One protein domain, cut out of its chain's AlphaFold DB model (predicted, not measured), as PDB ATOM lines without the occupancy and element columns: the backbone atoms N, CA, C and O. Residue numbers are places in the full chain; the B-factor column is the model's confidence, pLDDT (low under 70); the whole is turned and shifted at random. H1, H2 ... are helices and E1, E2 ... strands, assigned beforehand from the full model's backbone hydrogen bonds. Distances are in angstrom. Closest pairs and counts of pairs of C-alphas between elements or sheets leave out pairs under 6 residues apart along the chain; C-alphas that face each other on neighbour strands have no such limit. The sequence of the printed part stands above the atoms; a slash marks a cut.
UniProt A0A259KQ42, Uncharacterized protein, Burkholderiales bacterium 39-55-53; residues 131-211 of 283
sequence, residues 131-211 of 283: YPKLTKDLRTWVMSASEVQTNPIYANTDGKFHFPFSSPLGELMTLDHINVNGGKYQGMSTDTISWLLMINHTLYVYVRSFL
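What this domain is: This is residues 131 to 211 of the 283 residues of an uncharacterized protein of Burkholderiales bacterium 39-55-53 (UniProt A0A259KQ42). With little regular structure, this is a rod built largely of loops, with the long helix H2 running along its length. The tiny helix H1 packs near the beginning of H2, and the short strand E1 is apart from both. The 81 printed residues include E1, H1 and H2 in that order, 28 residues in named elements, mostly helix. The whole is only just loose, close to compact, with a radius of gyration of the C-alphas of 14.5 A and spans of 47 by 21 by 21 A.

Where its parts are: E1 is residues 144 to 147, beginning at C-alpha 144 (118.419, 111.987, 117.115). H1 is residues 175 to 178. H2, residues 192 to 211, measures 28.8 A and ends at C-alpha 211 (102.815, 107.458, 121.359).

How they stand to each other: H1 touches H2 at residues 193 to 198 alone; the closest C-alphas, of Ile 178 and Ser 194, are 4.5 A apart. E1 pairs with no named strand. In H2 every O i to N i+4 pair is within hydrogen-bond range; H1 is too short for one.

The domain as a whole: The farthest C-alphas, of Lys 136 and Tyr 185, are 48.5 A apart. The printed part has no cut. Both links are long. Residues 183 to 186 have pLDDT under 70.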
ATOM      1  N   TYR A 131     113.320 115.787 120.252       91.00
ATOM      2  CA  TYR A 131     112.011 115.372 119.780       91.00
ATOM      3  C   TYR A 131     112.015 115.225 118.243       91.00
ATOM      4  O   TYR A 131     112.359 116.190 117.548       91.00
ATOM      5  N   PRO A 132     111.679 114.046 117.689       92.12
ATOM      6  CA  PRO A 132     111.606 113.850 116.250       92.12
ATOM      7  C   PRO A 132     110.412 114.615 115.676       92.12
ATOM      8  O   PRO A 132     109.343 114.658 116.269       92.12
ATOM      9  N   LYS A 133     110.574 115.200 114.486       90.88
ATOM     10  CA  LYS A 133     109.504 115.979 113.833       90.88
ATOM     11  C   LYS A 133     108.454 115.124 113.104       90.88
ATOM     12  O   LYS A 133     107.539 115.710 112.543       90.88
ATOM     13  N   LEU A 134     108.635 113.796 113.063       94.69
ATOM     14  CA  LEU A 134     107.735 112.783 112.479       94.69
ATOM     15  C   LEU A 134     106.928 113.285 111.263       94.69
ATOM     16  O   LEU A 134     105.707 113.388 111.304       94.69
ATOM     17  N   THR A 135     107.619 113.624 110.174       94.81
ATOM     18  CA  THR A 135     106.998 114.162 108.952       94.81
ATOM     19  C   THR A 135     106.754 113.061 107.914       94.81
ATOM     20  O   THR A 135     107.094 111.899 108.132       94.81
ATOM     21  N   LYS A 136     106.253 113.432 106.729       95.88
ATOM     22  CA  LYS A 136     106.076 112.518 105.587       95.88
ATOM     23  C   LYS A 136     107.390 111.946 105.028       95.88
ATOM     24  O   LYS A 136     107.366 111.024 104.222       95.88
ATOM     25  N   ASP A 137     108.538 112.474 105.447       95.06
ATOM     26  CA  ASP A 137     109.848 111.912 105.122       95.06
ATOM     27  C   ASP A 137     110.263 110.884 106.183       95.06
ATOM     28  O   ASP A 137     110.499 111.233 107.344       95.06
ATOM     29  N   LEU A 138     110.416 109.621 105.768       93.62
ATOM     30  CA  LEU A 138     110.821 108.505 106.629       93.62
ATOM     31  C   LEU A 138     112.112 108.786 107.413       93.62
ATOM     32  O   LEU A 138     112.258 108.328 108.546       93.62
ATOM     33  N   ARG A 139     113.035 109.586 106.865       92.31
ATOM     34  CA  ARG A 139     114.303 109.936 107.529       92.31
ATOM     35  C   ARG A 139     114.109 110.748 108.807       92.31
ATOM     36  O   ARG A 139     115.026 110.830 109.614       92.31
ATOM     37  N   THR A 140     112.931 111.341 109.005       93.62
ATOM     38  CA  THR A 140     112.589 112.098 110.220       93.62
ATOM     39  C   THR A 140     112.053 111.220 111.354       93.62
ATOM     40  O   THR A 140     111.918 111.697 112.480       93.62
ATOM     41  N   TRP A 141     111.793 109.933 111.096       94.06
ATOM     42  CA  TRP A 141     111.267 108.964 112.067       94.06
ATOM     43  C   TRP A 141     112.379 108.267 112.862       94.06
ATOM     44  O   TRP A 141     112.373 107.051 113.072       94.06
ATOM     45  N   VAL A 142     113.362 109.051 113.300       91.25
ATOM     46  CA  VAL A 142     114.552 108.580 114.012       91.25
ATOM     47  C   VAL A 142     114.743 109.365 115.302       91.25
ATOM     48  O   VAL A 142     114.463 110.557 115.359       91.25
ATOM     49  N   MET A 143     115.243 108.696 116.341       92.38
ATOM     50  CA  MET A 143     115.655 109.373 117.569       92.38
ATOM     51  C   MET A 143     117.043 109.964 117.332       92.38
ATOM     52  O   MET A 143     118.004 109.214 117.165       92.38
ATOM     53  N   SER A 144     117.142 111.289 117.284       90.88
ATOM     54  CA  SER A 144     118.419 111.987 117.115       90.88
ATOM     55  C   SER A 144     118.923 112.487 118.458       90.88
ATOM     56  O   SER A 144     118.162 113.085 119.219       90.88
ATOM     57  N   ALA A 145     120.203 112.264 118.731       89.31
ATOM     58  CA  ALA A 145     120.862 112.705 119.947       89.31
ATOM     59  C   ALA A 145     121.931 113.751 119.620       89.31
ATOM     60  O   ALA A 145     122.422 113.820 118.497       89.31
ATOM     61  N   SER A 146     122.242 114.602 120.587       88.88
ATOM     62  CA  SER A 146     123.374 115.522 120.522       88.88
ATOM     63  C   SER A 146     123.902 115.758 121.923       88.88
ATOM     64  O   SER A 146     123.113 115.690 122.866       88.88
ATOM     65  N   GLU A 147     125.171 116.131 122.035       89.94
ATOM     66  CA  GLU A 147     125.809 116.427 123.317       89.94
ATOM     67  C   GLU A 147     124.951 117.369 124.174       89.94
ATOM     68  O   GLU A 147     124.345 118.335 123.682       89.94
ATOM     69  N   VAL A 148     124.850 117.053 125.467       87.62
ATOM     70  CA  VAL A 148     124.204 117.931 126.446       87.62
ATOM     71  C   VAL A 148     124.940 119.272 126.464       87.62
ATOM     72  O   VAL A 148     126.163 119.309 126.393       87.62
ATOM     73  N   GLN A 149     124.217 120.394 126.586       87.75
ATOM     74  CA  GLN A 149     124.848 121.718 126.644       87.75
ATOM     75  C   GLN A 149     125.585 121.938 127.976       87.75
ATOM     76  O   GLN A 149     125.107 122.651 128.863       87.75
ATOM     77  N   THR A 150     126.764 121.332 128.114       88.44
ATOM     78  CA  THR A 150     127.626 121.471 129.283       88.44
ATOM     79  C   THR A 150     128.709 122.506 129.024       88.44
ATOM     80  O   THR A 150     129.593 122.305 128.192       88.44
ATOM     81  N   ASN A 151     128.647 123.635 129.721       89.38
ATOM     82  CA  ASN A 151     129.691 124.647 129.690       89.38
ATOM     83  C   ASN A 151     129.671 125.474 130.990       89.38
ATOM     84  O   ASN A 151     128.609 125.995 131.342       89.38
ATOM     85  N   PRO A 152     130.816 125.667 131.679       89.31
ATOM     86  CA  PRO A 152     130.895 126.490 132.887       89.31
ATOM     87  C   PRO A 152     130.355 127.922 132.756       89.31
ATOM     88  O   PRO A 152     129.987 128.504 133.772       89.31
ATOM     89  N   ILE A 153     130.275 128.505 131.546       89.62
ATOM     90  CA  ILE A 153     129.660 129.840 131.342       89.62
ATOM     91  C   ILE A 153     128.177 129.850 131.738       89.62
ATOM     92  O   ILE A 153     127.649 130.901 132.090       89.62
ATOM     93  N   TYR A 154     127.503 128.701 131.670       92.50
ATOM     94  CA  TYR A 154     126.087 128.596 132.001       92.50
ATOM     95  C   TYR A 154     125.819 128.445 133.502       92.50
ATOM     96  O   TYR A 154     124.660 128.515 133.906       92.50
ATOM     97  N   ALA A 155     126.856 128.280 134.327       92.44
ATOM     98  CA  ALA A 155     126.710 128.153 135.770       92.44
ATOM     99  C   ALA A 155     126.458 129.495 136.461       92.44
ATOM    100  O   ALA A 155     127.049 130.510 136.091       92.44
ATOM    101  N   ASN A 156     125.622 129.478 137.508       89.62
ATOM    102  CA  ASN A 156     125.267 130.655 138.313       89.62
ATOM    103  C   ASN A 156     124.771 131.831 137.456       89.62
ATOM    104  O   ASN A 156     125.200 132.971 137.628       89.62
ATOM    105  N   THR A 157     123.910 131.537 136.479       91.94
ATOM    106  CA  THR A 157     123.384 132.547 135.551       91.94
ATOM    107  C   THR A 157     122.013 133.084 135.961       91.94
ATOM    108  O   THR A 157     121.425 133.842 135.193       91.94
ATOM    109  N   ASP A 158     121.516 132.717 137.147       91.75
ATOM    110  CA  ASP A 158     120.208 133.100 137.693       91.75
ATOM    111  C   ASP A 158     119.064 132.890 136.684       91.75
ATOM    112  O   ASP A 158     118.227 133.763 136.448       91.75
ATOM    113  N   GLY A 159     119.064 131.730 136.024       91.31
ATOM    114  CA  GLY A 159     118.051 131.335 135.049       91.31
ATOM    115  C   GLY A 159     118.108 132.079 133.713       91.31
ATOM    116  O   GLY A 159     117.184 131.957 132.910       91.31
ATOM    117  N   LYS A 160     119.176 132.837 133.426       95.06
ATOM    118  CA  LYS A 160     119.295 133.653 132.201       95.06
ATOM    119  C   LYS A 160     119.155 132.859 130.902       95.06
ATOM    120  O   LYS A 160     118.699 133.406 129.898       95.06
ATOM    121  N   PHE A 161     119.600 131.604 130.887       94.88
ATOM    122  CA  PHE A 161     119.596 130.769 129.690       94.88
ATOM    123  C   PHE A 161     118.621 129.608 129.858       94.88
ATOM    124  O   PHE A 161     118.869 128.702 130.650       94.88
ATOM    125  N   HIS A 162     117.533 129.611 129.091       95.12
ATOM    126  CA  HIS A 162     116.590 128.495 129.065       95.12
ATOM    127  C   HIS A 162     117.202 127.238 128.448       95.12
ATOM    128  O   HIS A 162     118.051 127.308 127.554       95.12
ATOM    129  N   PHE A 163     116.739 126.079 128.911       94.00
ATOM    130  CA  PHE A 163     117.049 124.817 128.261       94.00
ATOM    131  C   PHE A 163     116.393 124.773 126.866       94.00
ATOM    132  O   PHE A 163     115.204 125.065 126.741       94.00
ATOM    133  N   PRO A 164     117.131 124.434 125.795       89.81
ATOM    134  CA  PRO A 164     116.661 124.664 124.428       89.81
ATOM    135  C   PRO A 164     115.736 123.570 123.872       89.81
ATOM    136  O   PRO A 164     115.339 123.662 122.710       89.81
ATOM    137  N   PHE A 165     115.420 122.519 124.640       91.31
ATOM    138  CA  PHE A 165     114.603 121.401 124.161       91.31
ATOM    139  C   PHE A 165     113.293 121.251 124.937       91.31
ATOM    140  O   PHE A 165     113.274 121.115 126.160       91.31
ATOM    141  N   SER A 166     112.190 121.183 124.194       89.25
ATOM    142  CA  SER A 166     110.850 121.097 124.768       89.25
ATOM    143  C   SER A 166     110.536 119.731 125.371       89.25
ATOM    144  O   SER A 166     110.725 118.678 124.762       89.25
ATOM    145  N   SER A 167     110.017 119.768 126.594       94.25
ATOM    146  CA  SER A 167     109.378 118.672 127.336       94.25
ATOM    147  C   SER A 167     108.785 119.266 128.620       94.25
ATOM    148  O   SER A 167     109.249 120.328 129.025       94.25
ATOM    149  N   PRO A 168     107.867 118.592 129.337       95.75
ATOM    150  CA  PRO A 168     107.325 119.109 130.594       95.75
ATOM    151  C   PRO A 168     108.392 119.559 131.599       95.75
ATOM    152  O   PRO A 168     108.204 120.553 132.286       95.75
ATOM    153  N   LEU A 169     109.522 118.849 131.659       94.75
ATOM    154  CA  LEU A 169     110.658 119.242 132.489       94.75
ATOM    155  C   LEU A 169     111.502 120.340 131.823       94.75
ATOM    156  O   LEU A 169     111.873 121.308 132.469       94.75
ATOM    157  N   GLY A 170     111.773 120.200 130.527       93.75
ATOM    158  CA  GLY A 170     112.585 121.129 129.741       93.75
ATOM    159  C   GLY A 170     112.049 122.562 129.723       93.75
ATOM    160  O   GLY A 170     112.842 123.489 129.810       93.75
ATOM    161  N   GLU A 171     110.725 122.746 129.720       95.25
ATOM    162  CA  GLU A 171     110.085 124.070 129.818       95.25
ATOM    163  C   GLU A 171     110.320 124.756 131.180       95.25
ATOM    164  O   GLU A 171     110.213 125.973 131.297       95.25
ATOM    165  N   LEU A 172     110.643 123.980 132.221       95.62
ATOM    166  CA  LEU A 172     110.959 124.479 133.564       95.62
ATOM    167  C   LEU A 172     112.469 124.605 133.798       95.62
ATOM    168  O   LEU A 172     112.895 125.162 134.809       95.62
ATOM    169  N   MET A 173     113.282 124.055 132.895       95.81
ATOM    170  CA  MET A 173     114.727 123.991 133.041       95.81
ATOM    171  C   MET A 173     115.424 125.205 132.429       95.81
ATOM    172  O   MET A 173     115.033 125.790 131.417       95.81
ATOM    173  N   THR A 174     116.562 125.510 133.024       96.19
ATOM    174  CA  THR A 174     117.539 126.496 132.566       96.19
ATOM    175  C   THR A 174     118.907 125.822 132.553       96.19
ATOM    176  O   THR A 174     119.101 124.769 133.164       96.19
ATOM    177  N   LEU A 175     119.864 126.378 131.812       94.94
ATOM    178  CA  LEU A 175     121.178 125.762 131.650       94.94
ATOM    179  C   LEU A 175     122.007 125.759 132.941       94.94
ATOM    180  O   LEU A 175     122.909 124.934 133.040       94.94
ATOM    181  N   ASP A 176     121.697 126.594 133.933       94.50
ATOM    182  CA  ASP A 176     122.312 126.565 135.272       94.50
ATOM    183  C   ASP A 176     121.804 125.409 136.156       94.50
ATOM    184  O   ASP A 176     122.541 124.946 137.019       94.50
ATOM    185  N   HIS A 177     120.615 124.852 135.891       95.06
ATOM    186  CA  HIS A 177     120.173 123.590 136.508       95.06
ATOM    187  C   HIS A 177     120.978 122.380 136.008       95.06
ATOM    188  O   HIS A 177     121.049 121.352 136.678       95.06
ATOM    189  N   ILE A 178     121.565 122.480 134.812       94.62
ATOM    190  CA  ILE A 178     122.437 121.448 134.238       94.62
ATOM    191  C   ILE A 178     123.891 121.738 134.623       94.62
ATOM    192  O   ILE A 178     124.618 120.836 135.029       94.62
ATOM    193  N   ASN A 179     124.310 122.997 134.518       94.12
ATOM    194  CA  ASN A 179     125.666 123.456 134.781       94.12
ATOM    195  C   ASN A 179     125.742 124.088 136.174       94.12
ATOM    196  O   ASN A 179     125.664 125.301 136.309       94.12
ATOM    197  N   VAL A 180     125.898 123.268 137.208       91.88
ATOM    198  CA  VAL A 180     125.908 123.704 138.616       91.88
ATOM    199  C   VAL A 180     127.274 124.218 139.088       91.88
ATOM    200  O   VAL A 180     127.373 124.945 140.073       91.88
ATOM    201  N   ASN A 181     128.340 123.853 138.376       86.75
ATOM    202  CA  ASN A 181     129.723 124.169 138.725       86.75
ATOM    203  C   ASN A 181     130.311 125.187 137.729       86.75
ATOM    204  O   ASN A 181     130.384 124.925 136.525       86.75
ATOM    205  N   GLY A 182     130.749 126.346 138.239       72.75
ATOM    206  CA  GLY A 182     131.442 127.396 137.491       72.75
ATOM    207  C   GLY A 182     132.810 127.746 138.090       72.75
ATOM    208  O   GLY A 182     132.968 127.865 139.303       72.75
ATOM    209  N   GLY A 183     133.816 127.962 137.236       67.94
ATOM    210  CA  GLY A 183     135.132 128.465 137.644       67.94
ATOM    211  C   GLY A 183     136.312 127.775 136.959       67.94
ATOM    212  O   GLY A 183     136.207 126.660 136.460       67.94
ATOM    213  N   LYS A 184     137.476 128.439 136.964       64.25
ATOM    214  CA  LYS A 184     138.696 128.017 136.242       64.25
ATOM    215  C   LYS A 184     139.274 126.660 136.690       64.25
ATOM    216  O   LYS A 184     140.080 126.085 135.967       64.25
ATOM    217  N   TYR A 185     138.889 126.167 137.869       69.81
ATOM    218  CA  TYR A 185     139.483 124.985 138.510       69.81
ATOM    219  C   TYR A 185     138.471 123.880 138.859       69.81
ATOM    220  O   TYR A 185     138.832 122.924 139.541       69.81
ATOM    221  N   GLN A 186     137.214 123.988 138.414       69.75
ATOM    222  CA  GLN A 186     136.224 122.921 138.587       69.75
ATOM    223  C   GLN A 186     136.247 121.986 137.371       69.75
ATOM    224  O   GLN A 186     136.128 122.434 136.236       69.75
ATOM    225  N   GLY A 187     136.450 120.686 137.615       71.12
ATOM    226  CA  GLY A 187     136.713 119.700 136.558       71.12
ATOM    227  C   GLY A 187     135.492 119.252 135.745       71.12
ATOM    228  O   GLY A 187     135.660 118.819 134.612       71.12
ATOM    229  N   MET A 188     134.277 119.356 136.295       83.69
ATOM    230  CA  MET A 188     133.020 119.068 135.591       83.69
ATOM    231  C   MET A 188     131.974 120.116 135.962       83.69
ATOM    232  O   MET A 188     131.804 120.411 137.147       83.69
ATOM    233  N   SER A 189     131.271 120.662 134.963       88.62
ATOM    234  CA  SER A 189     130.209 121.651 135.190       88.62
ATOM    235  C   SER A 189     128.912 121.028 135.723       88.62
ATOM    236  O   SER A 189     128.048 121.758 136.195       88.62
ATOM    237  N   THR A 190     128.776 119.702 135.681       92.12
ATOM    238  CA  THR A 190     127.558 118.950 136.017       92.12
ATOM    239  C   THR A 190     127.696 118.141 137.311       92.12
ATOM    240  O   THR A 190     128.807 117.869 137.777       92.12
ATOM    241  N   ASP A 191     126.563 117.717 137.877       91.75
ATOM    242  CA  ASP A 191     126.489 116.758 138.981       91.75
ATOM    243  C   ASP A 191     125.485 115.618 138.699       91.75
ATOM    244  O   ASP A 191     124.970 115.455 137.590       91.75
ATOM    245  N   THR A 192     125.211 114.778 139.703       92.56
ATOM    246  CA  THR A 192     124.244 113.676 139.576       92.56
ATOM    247  C   THR A 192     122.823 114.158 139.280       92.56
ATOM    248  O   THR A 192     122.111 113.498 138.522       92.56
ATOM    249  N   ILE A 193     122.394 115.286 139.850       94.69
ATOM    250  CA  ILE A 193     121.059 115.839 139.615       94.69
ATOM    251  C   ILE A 193     120.962 116.371 138.185       94.69
ATOM    252  O   ILE A 193     119.977 116.061 137.513       94.69
ATOM    253  N   SER A 194     122.001 117.045 137.675       94.56
ATOM    254  CA  SER A 194     122.093 117.464 136.269       94.56
ATOM    255  C   SER A 194     121.812 116.293 135.326       94.56
ATOM    256  O   SER A 194     120.966 116.385 134.434       94.56
ATOM    257  N   TRP A 195     122.470 115.150 135.546       94.56
ATOM    258  CA  TRP A 195     122.284 113.969 134.702       94.56
ATOM    259  C   TRP A 195     120.905 113.326 134.865       94.56
ATOM    260  O   TRP A 195     120.316 112.897 133.874       94.56
ATOM    261  N   LEU A 196     120.345 113.294 136.077       95.69
ATOM    262  CA  LEU A 196     118.986 112.793 136.299       95.69
ATOM    263  C   LEU A 196     117.930 113.661 135.601       95.69
ATOM    264  O   LEU A 196     116.989 113.108 135.030       95.69
ATOM    265  N   LEU A 197     118.087 114.988 135.588       96.25
ATOM    266  CA  LEU A 197     117.205 115.892 134.842       96.25
ATOM    267  C   LEU A 197     117.247 115.576 133.340       96.25
ATOM    268  O   LEU A 197     116.206 115.379 132.711       96.25
ATOM    269  N   MET A 198     118.451 115.415 132.787       95.88
ATOM    270  CA  MET A 198     118.639 115.085 131.374       95.88
ATOM    271  C   MET A 198     118.095 113.696 131.002       95.88
ATOM    272  O   MET A 198     117.478 113.539 129.942       95.88
ATOM    273  N   ILE A 199     118.255 112.693 131.877       96.19
ATOM    274  CA  ILE A 199     117.658 111.356 131.706       96.19
ATOM    275  C   ILE A 199     116.131 111.457 131.660       96.19
ATOM    276  O   ILE A 199     115.513 110.847 130.790       96.19
ATOM    277  N   ASN A 200     115.512 112.230 132.558       96.62
ATOM    278  CA  ASN A 200     114.054 112.378 132.601       96.62
ATOM    279  C   ASN A 200     113.506 113.107 131.367       96.62
ATOM    280  O   ASN A 200     112.509 112.661 130.795       96.62
ATOM    281  N   HIS A 201     114.178 114.170 130.911       95.94
ATOM    282  CA  HIS A 201     113.866 114.814 129.631       95.94
ATOM    283  C   HIS A 201     113.912 113.799 128.479       95.94
ATOM    284  O   HIS A 201     112.941 113.631 127.741       95.94
ATOM    285  N   THR A 202     115.022 113.068 128.371       95.75
ATOM    286  CA  THR A 202     115.240 112.083 127.308       95.75
ATOM    287  C   THR A 202     114.195 110.964 127.355       95.75
ATOM    288  O   THR A 202     113.641 110.587 126.322       95.75
ATOM    289  N   LEU A 203     113.865 110.453 128.544       96.25
ATOM    290  CA  LEU A 203     112.832 109.435 128.736       96.25
ATOM    291  C   LEU A 203     111.463 109.918 128.249       96.25
ATOM    292  O   LEU A 203     110.785 109.186 127.525       96.25
ATOM    293  N   TYR A 204     111.080 111.149 128.600       97.19
ATOM    294  CA  TYR A 204     109.847 111.756 128.104       97.19
ATOM    295  C   TYR A 204     109.826 111.802 126.574       97.19
ATOM    296  O   TYR A 204     108.839 111.383 125.967       97.19
ATOM    297  N   VAL A 205     110.919 112.256 125.951       96.50
ATOM    298  CA  VAL A 205     111.028 112.342 124.490       96.50
ATOM    299  C   VAL A 205     110.798 110.974 123.843       96.50
ATOM    300  O   VAL A 205     109.977 110.880 122.936       96.50
ATOM    301  N   TYR A 206     111.429 109.900 124.330       96.19
ATOM    302  CA  TYR A 206     111.199 108.541 123.814       96.19
ATOM    303  C   TYR A 206     109.739 108.094 123.939       96.19
ATOM    304  O   TYR A 206     109.139 107.672 122.949       96.19
ATOM    305  N   VAL A 207     109.161 108.195 125.142       96.38
ATOM    306  CA  VAL A 207     107.783 107.750 125.400       96.38
ATOM    307  C   VAL A 207     106.805 108.512 124.513       96.38
ATOM    308  O   VAL A 207     105.988 107.902 123.821       96.38
ATOM    309  N   ARG A 208     106.901 109.843 124.496       97.38
ATOM    310  CA  ARG A 208     105.966 110.681 123.751       97.38
ATOM    311  C   ARG A 208     106.128 110.513 122.237       97.38
ATOM    312  O   ARG A 208     105.112 110.402 121.558       97.38
ATOM    313  N   SER A 209     107.355 110.345 121.733       96.81
ATOM    314  CA  SER A 209     107.606 110.046 120.311       96.81
ATOM    315  C   SER A 209     106.950 108.740 119.862       96.81
ATOM    316  O   SER A 209     106.449 108.648 118.746       96.81
ATOM    317  N   PHE A 210     106.952 107.706 120.710       97.00
ATOM    318  CA  PHE A 210     106.360 106.410 120.360       97.00
ATOM    319  C   PHE A 210     104.833 106.455 120.380       97.00
ATOM    320  O   PHE A 210     104.190 105.813 119.546       97.00
ATOM    321  N   LEU A 211     104.254 107.209 121.318       96.88
ATOM    322  CA  LEU A 211     102.815 107.458 121.359       96.88
ATOM    323  C   LEU A 211     102.370 108.261 120.134       96.88
ATOM    324  O   LEU A 211     101.475 107.818 119.422       96.88
TER     325      LEU A 211